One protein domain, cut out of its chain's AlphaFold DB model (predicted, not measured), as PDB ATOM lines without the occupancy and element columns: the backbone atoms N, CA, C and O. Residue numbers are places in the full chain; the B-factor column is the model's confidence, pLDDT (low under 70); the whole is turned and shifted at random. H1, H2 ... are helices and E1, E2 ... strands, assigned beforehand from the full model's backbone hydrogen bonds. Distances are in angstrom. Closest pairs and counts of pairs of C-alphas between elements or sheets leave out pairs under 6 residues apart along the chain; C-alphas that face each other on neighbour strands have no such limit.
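Overview. This is residues 11 to 21 and 109 to 193 of the 257 residues of the protein "E3 ubiquitin-protein ligase" of Helobdella robusta (UniProt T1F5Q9). A twisted sheet of four strands forms a wall, with helices H1 and H2 over one face and the other face bare. H3 packs on H1 on the side away from the sheet, and the short H4 follows near the end of the printed part, away from the sheet. The printed part has 96 residues, with four named strands and then four named helices in the order E1 E2 E3 E4 H1 H2 H3 H4, and its class is mixed, helices and strands. The sheet's order is E1 E2 E3 E4, antiparallel throughout. The whole is compact, with a radius of gyration of the C-alphas of 12.8 A, and rounded, spanning 36 by 31 by 27 A.

Along the chain. In the sheet, E1 is residues 11 to 17, 20.1 A long, and its C-alpha 11 is at (-26.430, 25.514, 8.475). E2 is residues 109 to 114, 16.2 A; E3 is residues 117 to 124, 22.9 A; E4 is residues 127 to 134, 23.6 A. H1, residues 137 to 151, runs 21.3 A from C-alpha 137 at (-41.860, 26.213, 3.384). H2 is residues 157 to 164, 10.7 A, and H3 is residues 171 to 181, 15.1 A. H4, residues 188 to 191, is 4.8 A long and ends with C-alpha 191 at (-34.648, 21.185, -7.151).

Arrangement. E2, E3 and E4 form a meander, each strand the antiparallel neighbour of the one before, with hairpins E2 and E3, and E3 and E4. N 112 and O 119 are 2.9 A apart, and N 120 and O 131 are 2.8 A apart, both within hydrogen-bond range. Edge strand E1 is antiparallel to E2, with N 13 and O 111 within hydrogen-bond range at 2.8 A. With H1 and H2 on the same face, the sheet and helices make two layers. H1 has a height over the sheet of 9.4 A and lies over E2 and E3, along the strands, at 15 degrees to E3 on the local plane. H2, at a height over the sheet of 8.4 A, lies over E4 slantwise to the strands, at 37 degrees to E4 on the local plane; their closest C-alphas, of Cys 129 and Leu 160, are 6.4 A apart. H3 is not on the sheet. It touches H1 at a steep tilt of 47 degrees, the same way, the closest C-alphas being those of Ala 149 and Leu 179, 7.3 A apart. H2 and H3, a helical hairpin, only just touch, with 3 pairs of C-alphas within 8 A; the closest are Phe 163 and Leu 171, 6.6 A. H4 touches no helix and is not on the sheet. In H1, H2 and H3 every O i to N i+4 pair is within hydrogen-bond range; H4 is too short for such a pair.

Size, cuts and confidence. The two C-alphas farthest apart are those of Glu 21 and Asp 169, 37.3 A. Residues 22 to 108 are not printed, and C-alphas 21 and 109 are 16.9 A apart across the cut. Of the links that are printed whole, none is long. The mean pLDDT of the printed part is 92.9; residues 20 to 21 and 192 to 193 are under 70.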
ATOM      1  N   SER A  11     -27.329  25.595   9.617       92.44
ATOM      2  CA  SER A  11     -26.430  25.514   8.475       92.44
ATOM      3  C   SER A  11     -25.991  26.907   8.047       92.44
ATOM      4  O   SER A  11     -26.732  27.885   8.188       92.44
ATOM      5  N   ARG A  12     -24.779  26.982   7.502       93.50
ATOM      6  CA  ARG A  12     -24.191  28.185   6.924       93.50
ATOM      7  C   ARG A  12     -23.626  27.841   5.557       93.50
ATOM      8  O   ARG A  12     -23.097  26.754   5.363       93.50
ATOM      9  N   LYS A  13     -23.770  28.744   4.592       91.06
ATOM     10  CA  LYS A  13     -23.253  28.551   3.240       91.06
ATOM     11  C   LYS A  13     -22.789  29.866   2.648       91.06
ATOM     12  O   LYS A  13     -23.535  30.837   2.669       91.06
ATOM     13  N   ARG A  14     -21.605  29.860   2.044       93.81
ATOM     14  CA  ARG A  14     -21.016  31.005   1.349       93.81
ATOM     15  C   ARG A  14     -20.910  30.716  -0.145       93.81
ATOM     16  O   ARG A  14     -20.341  29.707  -0.545       93.81
ATOM     17  N   ILE A  15     -21.461  31.590  -0.983       92.19
ATOM     18  CA  ILE A  15     -21.535  31.421  -2.441       92.19
ATOM     19  C   ILE A  15     -20.881  32.620  -3.120       92.19
ATOM     20  O   ILE A  15     -21.385  33.738  -3.034       92.19
ATOM     21  N   ARG A  16     -19.780  32.397  -3.839       92.38
ATOM     22  CA  ARG A  16     -19.073  33.456  -4.572       92.38
ATOM     23  C   ARG A  16     -19.488  33.483  -6.040       92.38
ATOM     24  O   ARG A  16     -19.667  32.434  -6.653       92.38
ATOM     25  N   ILE A  17     -19.603  34.686  -6.595       90.12
ATOM     26  CA  ILE A  17     -19.738  34.920  -8.034       90.12
ATOM     27  C   ILE A  17     -18.527  35.731  -8.552       90.12
ATOM     28  O   ILE A  17     -18.079  36.642  -7.852       90.12
ATOM     29  N   PRO A  18     -17.988  35.434  -9.752       84.06
ATOM     30  CA  PRO A  18     -18.435  34.365 -10.631       84.06
ATOM     31  C   PRO A  18     -18.088  32.964 -10.117       84.06
ATOM     32  O   PRO A  18     -17.014  32.743  -9.564       84.06
ATOM     33  N   ALA A  19     -19.016  32.018 -10.288       75.38
ATOM     34  CA  ALA A  19     -18.750  30.613 -10.001       75.38
ATOM     35  C   ALA A  19     -17.733  30.077 -11.024       75.38
ATOM     36  O   ALA A  19     -17.810  30.411 -12.204       75.38
ATOM     37  N   GLN A  20     -16.767  29.274 -10.577       65.75
ATOM     38  CA  GLN A  20     -15.594  28.910 -11.384       65.75
ATOM     39  C   GLN A  20     -15.890  27.901 -12.520       65.75
ATOM     40  O   GLN A  20     -15.027  27.669 -13.359       65.75
ATOM     41  N   GLU A  21     -17.114  27.363 -12.622       69.69
ATOM     42  CA  GLU A  21     -17.465  26.276 -13.555       69.69
ATOM     43  C   GLU A  21     -18.800  26.504 -14.294       69.69
ATOM     44  O   GLU A  21     -19.759  25.743 -14.178       69.69
ATOM     45  N   LEU A 109     -22.620  35.722  -1.535       96.31
ATOM     46  CA  LEU A 109     -23.892  35.459  -0.878       96.31
ATOM     47  C   LEU A 109     -23.640  34.516   0.295       96.31
ATOM     48  O   LEU A 109     -23.307  33.352   0.082       96.31
ATOM     49  N   ASP A 110     -23.827  35.011   1.511       96.44
ATOM     50  CA  ASP A 110     -23.841  34.204   2.727       96.44
ATOM     51  C   ASP A 110     -25.290  33.856   3.094       96.44
ATOM     52  O   ASP A 110     -26.153  34.728   3.154       96.44
ATOM     53  N   VAL A 111     -25.573  32.576   3.317       96.25
ATOM     54  CA  VAL A 111     -26.883  32.054   3.720       96.25
ATOM     55  C   VAL A 111     -26.728  31.346   5.056       96.25
ATOM     56  O   VAL A 111     -26.002  30.361   5.157       96.25
ATOM     57  N   GLU A 112     -27.431  31.827   6.072       95.88
ATOM     58  CA  GLU A 112     -27.420  31.286   7.429       95.88
ATOM     59  C   GLU A 112     -28.842  30.865   7.803       95.88
ATOM     60  O   GLU A 112     -29.772  31.674   7.799       95.88
ATOM     61  N   VAL A 113     -29.035  29.582   8.105       94.31
ATOM     62  CA  VAL A 113     -30.329  29.033   8.518       94.31
ATOM     63  C   VAL A 113     -30.307  28.825  10.023       94.31
ATOM     64  O   VAL A 113     -29.557  28.003  10.539       94.31
ATOM     65  N   TYR A 114     -31.171  29.540  10.727       93.88
ATOM     66  CA  TYR A 114     -31.387  29.424  12.162       93.88
ATOM     67  C   TYR A 114     -32.667  28.638  12.449       93.88
ATOM     68  O   TYR A 114     -33.438  28.262  11.561       93.88
ATOM     69  N   ARG A 115     -32.948  28.399  13.730       91.44
ATOM     70  CA  ARG A 115     -34.256  27.892  14.146       91.44
ATOM     71  C   ARG A 115     -35.314  28.994  14.019       91.44
ATOM     72  O   ARG A 115     -35.463  29.805  14.924       91.44
ATOM     73  N   GLY A 116     -36.100  28.962  12.945       93.56
ATOM     74  CA  GLY A 116     -37.209  29.904  12.746       93.56
ATOM     75  C   GLY A 116     -36.898  31.065  11.803       93.56
ATOM     76  O   GLY A 116     -37.830  31.758  11.410       93.56
ATOM     77  N   GLU A 117     -35.644  31.241  11.380       96.19
ATOM     78  CA  GLU A 117     -35.216  32.329  10.494       96.19
ATOM     79  C   GLU A 117     -34.177  31.834   9.475       96.19
ATOM     80  O   GLU A 117     -33.360  30.965   9.771       96.19
ATOM     81  N   VAL A 118     -34.190  32.409   8.280       96.25
ATOM     82  CA  VAL A 118     -33.174  32.287   7.236       96.25
ATOM     83  C   VAL A 118     -32.648  33.689   6.948       96.25
ATOM     84  O   VAL A 118     -33.424  34.572   6.588       96.25
ATOM     85  N   LYS A 119     -31.337  33.887   7.068       97.50
ATOM     86  CA  LYS A 119     -30.662  35.141   6.725       97.50
ATOM     87  C   LYS A 119     -29.862  34.966   5.448       97.50
ATOM     88  O   LYS A 119     -29.138  33.988   5.295       97.50
ATOM     89  N   MET A 120     -30.003  35.914   4.532       98.12
ATOM     90  CA  MET A 120     -29.272  35.967   3.273       98.12
ATOM     91  C   MET A 120     -28.556  37.311   3.171       98.12
ATOM     92  O   MET A 120     -29.208  38.351   3.073       98.12
ATOM     93  N   THR A 121     -27.228  37.290   3.183       98.00
ATOM     94  CA  THR A 121     -26.377  38.475   3.069       98.00
ATOM     95  C   THR A 121     -25.727  38.494   1.695       98.00
ATOM     96  O   THR A 121     -24.856  37.682   1.401       98.00
ATOM     97  N   PHE A 122     -26.147  39.431   0.854       97.69
ATOM     98  CA  PHE A 122     -25.583  39.678  -0.466       97.69
ATOM     99  C   PHE A 122     -24.553  40.801  -0.374       97.69
ATOM    100  O   PHE A 122     -24.864  41.893   0.101       97.69
ATOM    101  N   GLN A 123     -23.351  40.552  -0.871       97.31
ATOM    102  CA  GLN A 123     -22.279  41.524  -1.019       97.31
ATOM    103  C   GLN A 123     -21.931  41.643  -2.502       97.31
ATOM    104  O   GLN A 123     -21.495  40.670  -3.114       97.31
ATOM    105  N   VAL A 124     -22.117  42.828  -3.083       95.31
ATOM    106  CA  VAL A 124     -21.755  43.147  -4.473       95.31
ATOM    107  C   VAL A 124     -20.959  44.443  -4.451       95.31
ATOM    108  O   VAL A 124     -21.514  45.486  -4.116       95.31
ATOM    109  N   GLU A 125     -19.679  44.385  -4.822       90.56
ATOM    110  CA  GLU A 125     -18.751  45.522  -4.702       90.56
ATOM    111  C   GLU A 125     -18.711  46.109  -3.274       90.56
ATOM    112  O   GLU A 125     -18.313  45.424  -2.334       90.56
ATOM    113  N   ASP A 126     -19.116  47.372  -3.129       92.88
ATOM    114  CA  ASP A 126     -19.217  48.162  -1.902       92.88
ATOM    115  C   ASP A 126     -20.582  48.020  -1.208       92.88
ATOM    116  O   ASP A 126     -20.813  48.603  -0.149       92.88
ATOM    117  N   TYR A 127     -21.519  47.287  -1.813       95.69
ATOM    118  CA  TYR A 127     -22.898  47.215  -1.357       95.69
ATOM    119  C   TYR A 127     -23.197  45.914  -0.615       95.69
ATOM    120  O   TYR A 127     -22.911  44.819  -1.104       95.69
ATOM    121  N   HIS A 128     -23.856  46.051   0.536       96.75
ATOM    122  CA  HIS A 128     -24.322  44.949   1.370       96.75
ATOM    123  C   HIS A 128     -25.847  44.991   1.504       96.75
ATOM    124  O   HIS A 128     -26.429  46.032   1.800       96.75
ATOM    125  N   CYS A 129     -26.499  43.848   1.320       97.19
ATOM    126  CA  CYS A 129     -27.937  43.680   1.491       97.19
ATOM    127  C   CYS A 129     -28.205  42.458   2.365       97.19
ATOM    128  O   CYS A 129     -27.774  41.358   2.033       97.19
ATOM    129  N   LEU A 130     -28.924  42.655   3.469       97.50
ATOM    130  CA  LEU A 130     -29.383  41.585   4.348       97.50
ATOM    131  C   LEU A 130     -30.885  41.379   4.149       97.50
ATOM    132  O   LEU A 130     -31.672  42.309   4.326       97.50
ATOM    133  N   ILE A 131     -31.276  40.152   3.826       97.50
ATOM    134  CA  ILE A 131     -32.671  39.718   3.764       97.50
ATOM    135  C   ILE A 131     -32.883  38.652   4.839       97.50
ATOM    136  O   ILE A 131     -32.240  37.605   4.813       97.50
ATOM    137  N   SER A 132     -33.810  38.915   5.759       96.38
ATOM    138  CA  SER A 132     -34.269  37.961   6.774       96.38
ATOM    139  C   SER A 132     -35.649  37.428   6.400       96.38
ATOM    140  O   SER A 132     -36.574  38.206   6.169       96.38
ATOM    141  N   LEU A 133     -35.797  36.106   6.371       96.62
ATOM    142  CA  LEU A 133     -37.046  35.403   6.082       96.62
ATOM    143  C   LEU A 133     -37.374  34.433   7.222       96.62
ATOM    144  O   LEU A 133     -36.471  33.828   7.787       96.62
ATOM    145  N   ASP A 134     -38.649  34.202   7.527       96.56
ATOM    146  CA  ASP A 134     -39.022  33.140   8.475       96.56
ATOM    147  C   ASP A 134     -38.692  31.745   7.899       96.56
ATOM    148  O   ASP A 134     -38.880  31.511   6.705       96.56
ATOM    149  N   ASP A 135     -38.271  30.788   8.735       94.94
ATOM    150  CA  ASP A 135     -37.944  29.393   8.364       94.94
ATOM    151  C   ASP A 135     -39.217  28.558   8.103       94.94
ATOM    152  O   ASP A 135     -39.548  27.613   8.822       94.94
ATOM    153  N   ASN A 136     -39.971  28.929   7.065       95.56
ATOM    154  CA  ASN A 136     -41.170  28.228   6.608       95.56
ATOM    155  C   ASN A 136     -41.013  27.716   5.161       95.56
ATOM    156  O   ASN A 136     -40.051  28.032   4.460       95.56
ATOM    157  N   LYS A 137     -41.950  26.874   4.701       94.56
ATOM    158  CA  LYS A 137     -41.860  26.213   3.384       94.56
ATOM    159  C   LYS A 137     -41.822  27.210   2.217       94.56
ATOM    160  O   LYS A 137     -41.072  27.000   1.269       94.56
ATOM    161  N   GLU A 138     -42.624  28.265   2.285       95.31
ATOM    162  CA  GLU A 138     -42.719  29.286   1.238       95.31
ATOM    163  C   GLU A 138     -41.442  30.128   1.158       95.31
ATOM    164  O   GLU A 138     -40.861  30.294   0.087       95.31
ATOM    165  N   ASN A 139     -40.932  30.577   2.298       95.50
ATOM    166  CA  ASN A 139     -39.709  31.364   2.369       95.50
ATOM    167  C   ASN A 139     -38.466  30.550   1.994       95.50
ATOM    168  O   ASN A 139     -37.572  31.074   1.334       95.50
ATOM    169  N   LYS A 140     -38.426  29.247   2.309       93.88
ATOM    170  CA  LYS A 140     -37.392  28.339   1.776       93.88
ATOM    171  C   LYS A 140     -37.418  28.261   0.262       93.88
ATOM    172  O   LYS A 140     -36.369  28.177  -0.372       93.88
ATOM    173  N   PHE A 141     -38.608  28.259  -0.320       93.25
ATOM    174  CA  PHE A 141     -38.757  28.257  -1.764       93.25
ATOM    175  C   PHE A 141     -38.257  29.577  -2.372       93.25
ATOM    176  O   PHE A 141     -37.476  29.547  -3.320       93.25
ATOM    177  N   ILE A 142     -38.584  30.723  -1.768       95.81
ATOM    178  CA  ILE A 142     -38.047  32.032  -2.177       95.81
ATOM    179  C   ILE A 142     -36.521  32.076  -2.044       95.81
ATOM    180  O   ILE A 142     -35.847  32.492  -2.983       95.81
ATOM    181  N   MET A 143     -35.966  31.590  -0.931       95.62
ATOM    182  CA  MET A 143     -34.521  31.468  -0.715       95.62
ATOM    183  C   MET A 143     -33.859  30.685  -1.858       95.62
ATOM    184  O   MET A 143     -32.865  31.147  -2.418       95.62
ATOM    185  N   LYS A 144     -34.424  29.538  -2.266       93.94
ATOM    186  CA  LYS A 144     -33.917  28.760  -3.412       93.94
ATOM    187  C   LYS A 144     -33.937  29.569  -4.714       93.94
ATOM    188  O   LYS A 144     -32.966  29.523  -5.469       93.94
ATOM    189  N   LEU A 145     -35.006  30.323  -4.979       94.81
ATOM    190  CA  LEU A 145     -35.094  31.169  -6.175       94.81
ATOM    191  C   LEU A 145     -34.106  32.346  -6.132       94.81
ATOM    192  O   LEU A 145     -33.512  32.666  -7.157       94.81
ATOM    193  N   LEU A 146     -33.873  32.952  -4.966       96.38
ATOM    194  CA  LEU A 146     -32.862  33.999  -4.785       96.38
ATOM    195  C   LEU A 146     -31.444  33.464  -5.011       96.38
ATOM    196  O   LEU A 146     -30.677  34.084  -5.744       96.38
ATOM    197  N   ILE A 147     -31.112  32.289  -4.462       94.31
ATOM    198  CA  ILE A 147     -29.829  31.610  -4.726       94.31
ATOM    199  C   ILE A 147     -29.669  31.346  -6.227       94.31
ATOM    200  O   ILE A 147     -28.620  31.620  -6.806       94.31
ATOM    201  N   LYS A 148     -30.725  30.863  -6.887       92.25
ATOM    202  CA  LYS A 148     -30.726  30.639  -8.336       92.25
ATOM    203  C   LYS A 148     -30.516  31.936  -9.123       92.25
ATOM    204  O   LYS A 148     -29.727  31.949 -10.063       92.25
ATOM    205  N   ALA A 149     -31.191  33.020  -8.749       93.62
ATOM    206  CA  ALA A 149     -31.028  34.330  -9.377       93.62
ATOM    207  C   ALA A 149     -29.607  34.882  -9.195       93.62
ATOM    208  O   ALA A 149     -29.032  35.423 -10.140       93.62
ATOM    209  N   TRP A 150     -29.031  34.688  -8.007       94.06
ATOM    210  CA  TRP A 150     -27.651  35.040  -7.685       94.06
ATOM    211  C   TRP A 150     -26.646  34.291  -8.566       94.06
ATOM    212  O   TRP A 150     -25.836  34.917  -9.241       94.06
ATOM    213  N   LEU A 151     -26.759  32.962  -8.648       90.50
ATOM    214  CA  LEU A 151     -25.897  32.120  -9.490       90.50
ATOM    215  C   LEU A 151     -26.048  32.414 -10.994       90.50
ATOM    216  O   LEU A 151     -25.135  32.155 -11.776       90.50
ATOM    217  N   ARG A 152     -27.196  32.965 -11.405       89.38
ATOM    218  CA  ARG A 152     -27.459  33.445 -12.773       89.38
ATOM    219  C   ARG A 152     -27.044  34.901 -13.002       89.38
ATOM    220  O   ARG A 152     -27.279  35.406 -14.097       89.38
ATOM    221  N   TYR A 153     -26.431  35.561 -12.018       91.19
ATOM    222  CA  TYR A 153     -25.985  36.958 -12.096       91.19
ATOM    223  C   TYR A 153     -27.120  37.952 -12.386       91.19
ATOM    224  O   TYR A 153     -26.914  38.986 -13.017       91.19
ATOM    225  N   LEU A 154     -28.341  37.630 -11.948       92.06
ATOM    226  CA  LEU A 154     -29.530  38.452 -12.194       92.06
ATOM    227  C   LEU A 154     -29.792  39.471 -11.083       92.06
ATOM    228  O   LEU A 154     -30.615  40.361 -11.263       92.06
ATOM    229  N   LEU A 155     -29.116  39.343  -9.939       94.31
ATOM    230  CA  LEU A 155     -29.253  40.247  -8.799       94.31
ATOM    231  C   LEU A 155     -28.078  41.226  -8.781       94.31
ATOM    232  O   LEU A 155     -26.964  40.864  -8.414       94.31
ATOM    233  N   ASN A 156     -28.332  42.468  -9.187       93.62
ATOM    234  CA  ASN A 156     -27.363  43.561  -9.137       93.62
ATOM    235  C   ASN A 156     -27.657  44.515  -7.962       93.62
ATOM    236  O   ASN A 156     -28.647  44.350  -7.244       93.62
ATOM    237  N   LYS A 157     -26.797  45.524  -7.775       95.19
ATOM    238  CA  LYS A 157     -26.938  46.547  -6.725       95.19
ATOM    239  C   LYS A 157     -28.317  47.212  -6.746       95.19
ATOM    240  O   LYS A 157     -28.952  47.280  -5.701       95.19
ATOM    241  N   ASP A 158     -28.806  47.617  -7.916       95.50
ATOM    242  CA  ASP A 158     -30.087  48.327  -8.052       95.50
ATOM    243  C   ASP A 158     -31.279  47.454  -7.627       95.50
ATOM    244  O   ASP A 158     -32.163  47.898  -6.892       95.50
ATOM    245  N   ILE A 159     -31.281  46.180  -8.031       96.25
ATOM    246  CA  ILE A 159     -32.313  45.215  -7.632       96.25
ATOM    247  C   ILE A 159     -32.261  44.979  -6.120       96.25
ATOM    248  O   ILE A 159     -33.291  45.057  -5.450       96.25
ATOM    249  N   LEU A 160     -31.077  44.750  -5.552       97.12
ATOM    250  CA  LEU A 160     -30.936  44.517  -4.113       97.12
ATOM    251  C   LEU A 160     -31.301  45.766  -3.285       97.12
ATOM    252  O   LEU A 160     -31.902  45.642  -2.221       97.12
ATOM    253  N   GLN A 161     -31.004  46.975  -3.773       96.44
ATOM    254  CA  GLN A 161     -31.470  48.233  -3.173       96.44
ATOM    255  C   GLN A 161     -32.993  48.348  -3.199       96.44
ATOM    256  O   GLN A 161     -33.594  48.761  -2.207       96.44
ATOM    257  N   SER A 162     -33.632  47.928  -4.294       97.19
ATOM    258  CA  SER A 162     -35.094  47.933  -4.389       97.19
ATOM    259  C   SER A 162     -35.760  46.984  -3.384       97.19
ATOM    260  O   SER A 162     -36.826  47.306  -2.866       97.19
ATOM    261  N   PHE A 163     -35.114  45.862  -3.033       97.00
ATOM    262  CA  PHE A 163     -35.592  44.972  -1.970       97.00
ATOM    263  C   PHE A 163     -35.538  45.647  -0.598       97.00
ATOM    264  O   PHE A 163     -36.512  45.604   0.144       97.00
ATOM    265  N   VAL A 164     -34.433  46.325  -0.279       95.19
ATOM    266  CA  VAL A 164     -34.258  47.020   1.009       95.19
ATOM    267  C   VAL A 164     -35.203  48.220   1.154       95.19
ATOM    268  O   VAL A 164     -35.640  48.533   2.258       95.19
ATOM    269  N   ALA A 165     -35.543  48.882   0.046       95.81
ATOM    270  CA  ALA A 165     -36.489  49.995   0.031       95.81
ATOM    271  C   ALA A 165     -37.964  49.561   0.173       95.81
ATOM    272  O   ALA A 165     -38.828  50.409   0.400       95.81
ATOM    273  N   CYS A 166     -38.265  48.269   0.015       95.94
ATOM    274  CA  CYS A 166     -39.618  47.733   0.108       95.94
ATOM    275  C   CYS A 166     -40.070  47.601   1.574       95.94
ATOM    276  O   CYS A 166     -39.268  47.336   2.473       95.94
ATOM    277  N   SER A 167     -41.369  47.778   1.833       95.25
ATOM    278  CA  SER A 167     -41.924  47.550   3.167       95.25
ATOM    279  C   SER A 167     -41.860  46.059   3.526       95.25
ATOM    280  O   SER A 167     -41.945  45.193   2.657       95.25
ATOM    281  N   ARG A 168     -41.721  45.735   4.818       90.31
ATOM    282  CA  ARG A 168     -41.592  44.336   5.270       90.31
ATOM    283  C   ARG A 168     -42.776  43.468   4.836       90.31
ATOM    284  O   ARG A 168     -42.570  42.319   4.457       90.31
ATOM    285  N   ASP A 169     -43.983  44.026   4.882       93.50
ATOM    286  CA  ASP A 169     -45.219  43.302   4.575       93.50
ATOM    287  C   ASP A 169     -45.374  43.023   3.069       93.50
ATOM    288  O   ASP A 169     -46.051  42.075   2.685       93.50
ATOM    289  N   GLU A 170     -44.711  43.805   2.213       96.38
ATOM    290  CA  GLU A 170     -44.771  43.675   0.749       96.38
ATOM    291  C   GLU A 170     -43.518  43.009   0.155       96.38
ATOM    292  O   GLU A 170     -43.529  42.589  -1.005       96.38
ATOM    293  N   LEU A 171     -42.441  42.884   0.941       95.56
ATOM    294  CA  LEU A 171     -41.127  42.425   0.487       95.56
ATOM    295  C   LEU A 171     -41.193  41.080  -0.241       95.56
ATOM    296  O   LEU A 171     -40.589  40.911  -1.298       95.56
ATOM    297  N   ILE A 172     -41.935  40.121   0.311       96.50
ATOM    298  CA  ILE A 172     -42.048  38.768  -0.243       96.50
ATOM    299  C   ILE A 172     -42.678  38.784  -1.637       96.50
ATOM    300  O   ILE A 172     -42.151  38.169  -2.568       96.50
ATOM    301  N   ASP A 173     -43.780  39.508  -1.800       97.06
ATOM    302  CA  ASP A 173     -44.477  39.598  -3.079       97.06
ATOM    303  C   ASP A 173     -43.671  40.411  -4.095       97.06
ATOM    304  O   ASP A 173     -43.615  40.055  -5.277       97.06
ATOM    305  N   PHE A 174     -42.957  41.438  -3.630       97.69
ATOM    306  CA  PHE A 174     -42.043  42.212  -4.459       97.69
ATOM    307  C   PHE A 174     -40.863  41.370  -4.971       97.69
ATOM    308  O   PHE A 174     -40.563  41.397  -6.170       97.69
ATOM    309  N   ILE A 175     -40.238  40.556  -4.108       97.44
ATOM    310  CA  ILE A 175     -39.187  39.607  -4.504       97.44
ATOM    311  C   ILE A 175     -39.735  38.620  -5.538       97.44
ATOM    312  O   ILE A 175     -39.134  38.463  -6.600       97.44
ATOM    313  N   LYS A 176     -40.889  37.986  -5.285       96.81
ATOM    314  CA  LYS A 176     -41.502  37.038  -6.235       96.81
ATOM    315  C   LYS A 176     -41.753  37.676  -7.600       96.81
ATOM    316  O   LYS A 176     -41.379  37.094  -8.615       96.81
ATOM    317  N   SER A 177     -42.346  38.869  -7.621       97.25
ATOM    318  CA  SER A 177     -42.623  39.617  -8.852       97.25
ATOM    319  C   SER A 177     -41.335  39.938  -9.618       97.25
ATOM    320  O   SER A 177     -41.246  39.705 -10.825       97.25
ATOM    321  N   THR A 178     -40.292  40.376  -8.907       97.56
ATOM    322  CA  THR A 178     -38.974  40.678  -9.489       97.56
ATOM    323  C   THR A 178     -38.311  39.429 -10.076       97.56
ATOM    324  O   THR A 178     -37.812  39.447 -11.204       97.56
ATOM    325  N   LEU A 179     -38.340  38.308  -9.351       96.06
ATOM    326  CA  LEU A 179     -37.796  37.028  -9.810       96.06
ATOM    327  C   LEU A 179     -38.570  36.482 -11.019       96.06
ATOM    328  O   LEU A 179     -37.972  36.026 -11.992       96.06
ATOM    329  N   GLN A 180     -39.896  36.613 -11.020       94.69
ATOM    330  CA  GLN A 180     -40.723  36.247 -12.165       94.69
ATOM    331  C   GLN A 180     -40.414  37.120 -13.392       94.69
ATOM    332  O   GLN A 180     -40.248  36.591 -14.493       94.69
ATOM    333  N   GLY A 181     -40.278  38.438 -13.208       94.94
ATOM    334  CA  GLY A 181     -39.922  39.384 -14.272       94.94
ATOM    335  C   GLY A 181     -38.531  39.144 -14.868       94.94
ATOM    336  O   GLY A 181     -38.322  39.357 -16.059       94.94
ATOM    337  N   THR A 182     -37.601  38.618 -14.067       92.19
ATOM    338  CA  THR A 182     -36.254  38.198 -14.500       92.19
ATOM    339  C   THR A 182     -36.199  36.745 -14.979       92.19
ATOM    340  O   THR A 182     -35.121  36.222 -15.276       92.19
ATOM    341  N   ASN A 183     -37.359  36.089 -15.129       91.62
ATOM    342  CA  ASN A 183     -37.473  34.725 -15.636       91.62
ATOM    343  C   ASN A 183     -36.683  33.707 -14.782       91.62
ATOM    344  O   ASN A 183     -36.039  32.779 -15.292       91.62
ATOM    345  N   VAL A 184     -36.723  33.907 -13.465       92.94
ATOM    346  CA  VAL A 184     -36.284  32.961 -12.440       92.94
ATOM    347  C   VAL A 184     -37.517  32.220 -11.951       92.94
ATOM    348  O   VAL A 184     -38.325  32.751 -11.194       92.94
ATOM    349  N   ILE A 185     -37.682  30.987 -12.420       91.62
ATOM    350  CA  ILE A 185     -38.847  30.155 -12.111       91.62
ATOM    351  C   ILE A 185     -38.430  28.891 -11.369       91.62
ATOM    352  O   ILE A 185     -37.261  28.497 -11.402       91.62
ATOM    353  N   ALA A 186     -39.384  28.247 -10.701       91.00
ATOM    354  CA  ALA A 186     -39.163  26.909 -10.176       91.00
ATOM    355  C   ALA A 186     -38.995  25.915 -11.318       91.00
ATOM    356  O   ALA A 186     -39.657  26.004 -12.352       91.00
ATOM    357  N   ASN A 187     -38.067  24.991 -11.119       91.50
ATOM    358  CA  ASN A 187     -37.774  23.942 -12.068       91.50
ATOM    359  C   ASN A 187     -37.362  22.716 -11.268       91.50
ATOM    360  O   ASN A 187     -36.259  22.676 -10.726       91.50
ATOM    361  N   GLU A 188     -38.262  21.743 -11.189       90.44
ATOM    362  CA  GLU A 188     -38.086  20.517 -10.413       90.44
ATOM    363  C   GLU A 188     -36.839  19.728 -10.833       90.44
ATOM    364  O   GLU A 188     -36.219  19.075  -9.996       90.44
ATOM    365  N   VAL A 189     -36.395  19.854 -12.095       87.69
ATOM    366  CA  VAL A 189     -35.137  19.244 -12.569       87.69
ATOM    367  C   VAL A 189     -33.942  19.773 -11.773       87.69
ATOM    368  O   VAL A 189     -32.986  19.044 -11.515       87.69
ATOM    369  N   ASN A 190     -34.017  21.030 -11.338       83.94
ATOM    370  CA  ASN A 190     -32.971  21.686 -10.574       83.94
ATOM    371  C   ASN A 190     -33.164  21.530  -9.069       83.94
ATOM    372  O   ASN A 190     -32.209  21.698  -8.324       83.94
ATOM    373  N   GLU A 191     -34.381  21.261  -8.592       75.88
ATOM    374  CA  GLU A 191     -34.648  21.185  -7.151       75.88
ATOM    375  C   GLU A 191     -33.917  20.023  -6.472       75.88
ATOM    376  O   GLU A 191     -33.634  20.113  -5.278       75.88
ATOM    377  N   ASN A 192     -33.587  18.988  -7.254       66.62
ATOM    378  CA  ASN A 192     -32.791  17.831  -6.848       66.62
ATOM    379  C   ASN A 192     -31.307  17.958  -7.195       66.62
ATOM    380  O   ASN A 192     -30.529  17.066  -6.854       66.62
ATOM    381  N   LEU A 193     -30.895  19.031  -7.880       67.12
ATOM    382  CA  LEU A 193     -29.488  19.376  -7.834       67.12
ATOM    383  C   LEU A 193     -29.241  19.760  -6.389       67.12
ATOM    384  O   LEU A 193     -29.722  20.795  -5.921       67.12
TER     385      LEU A 193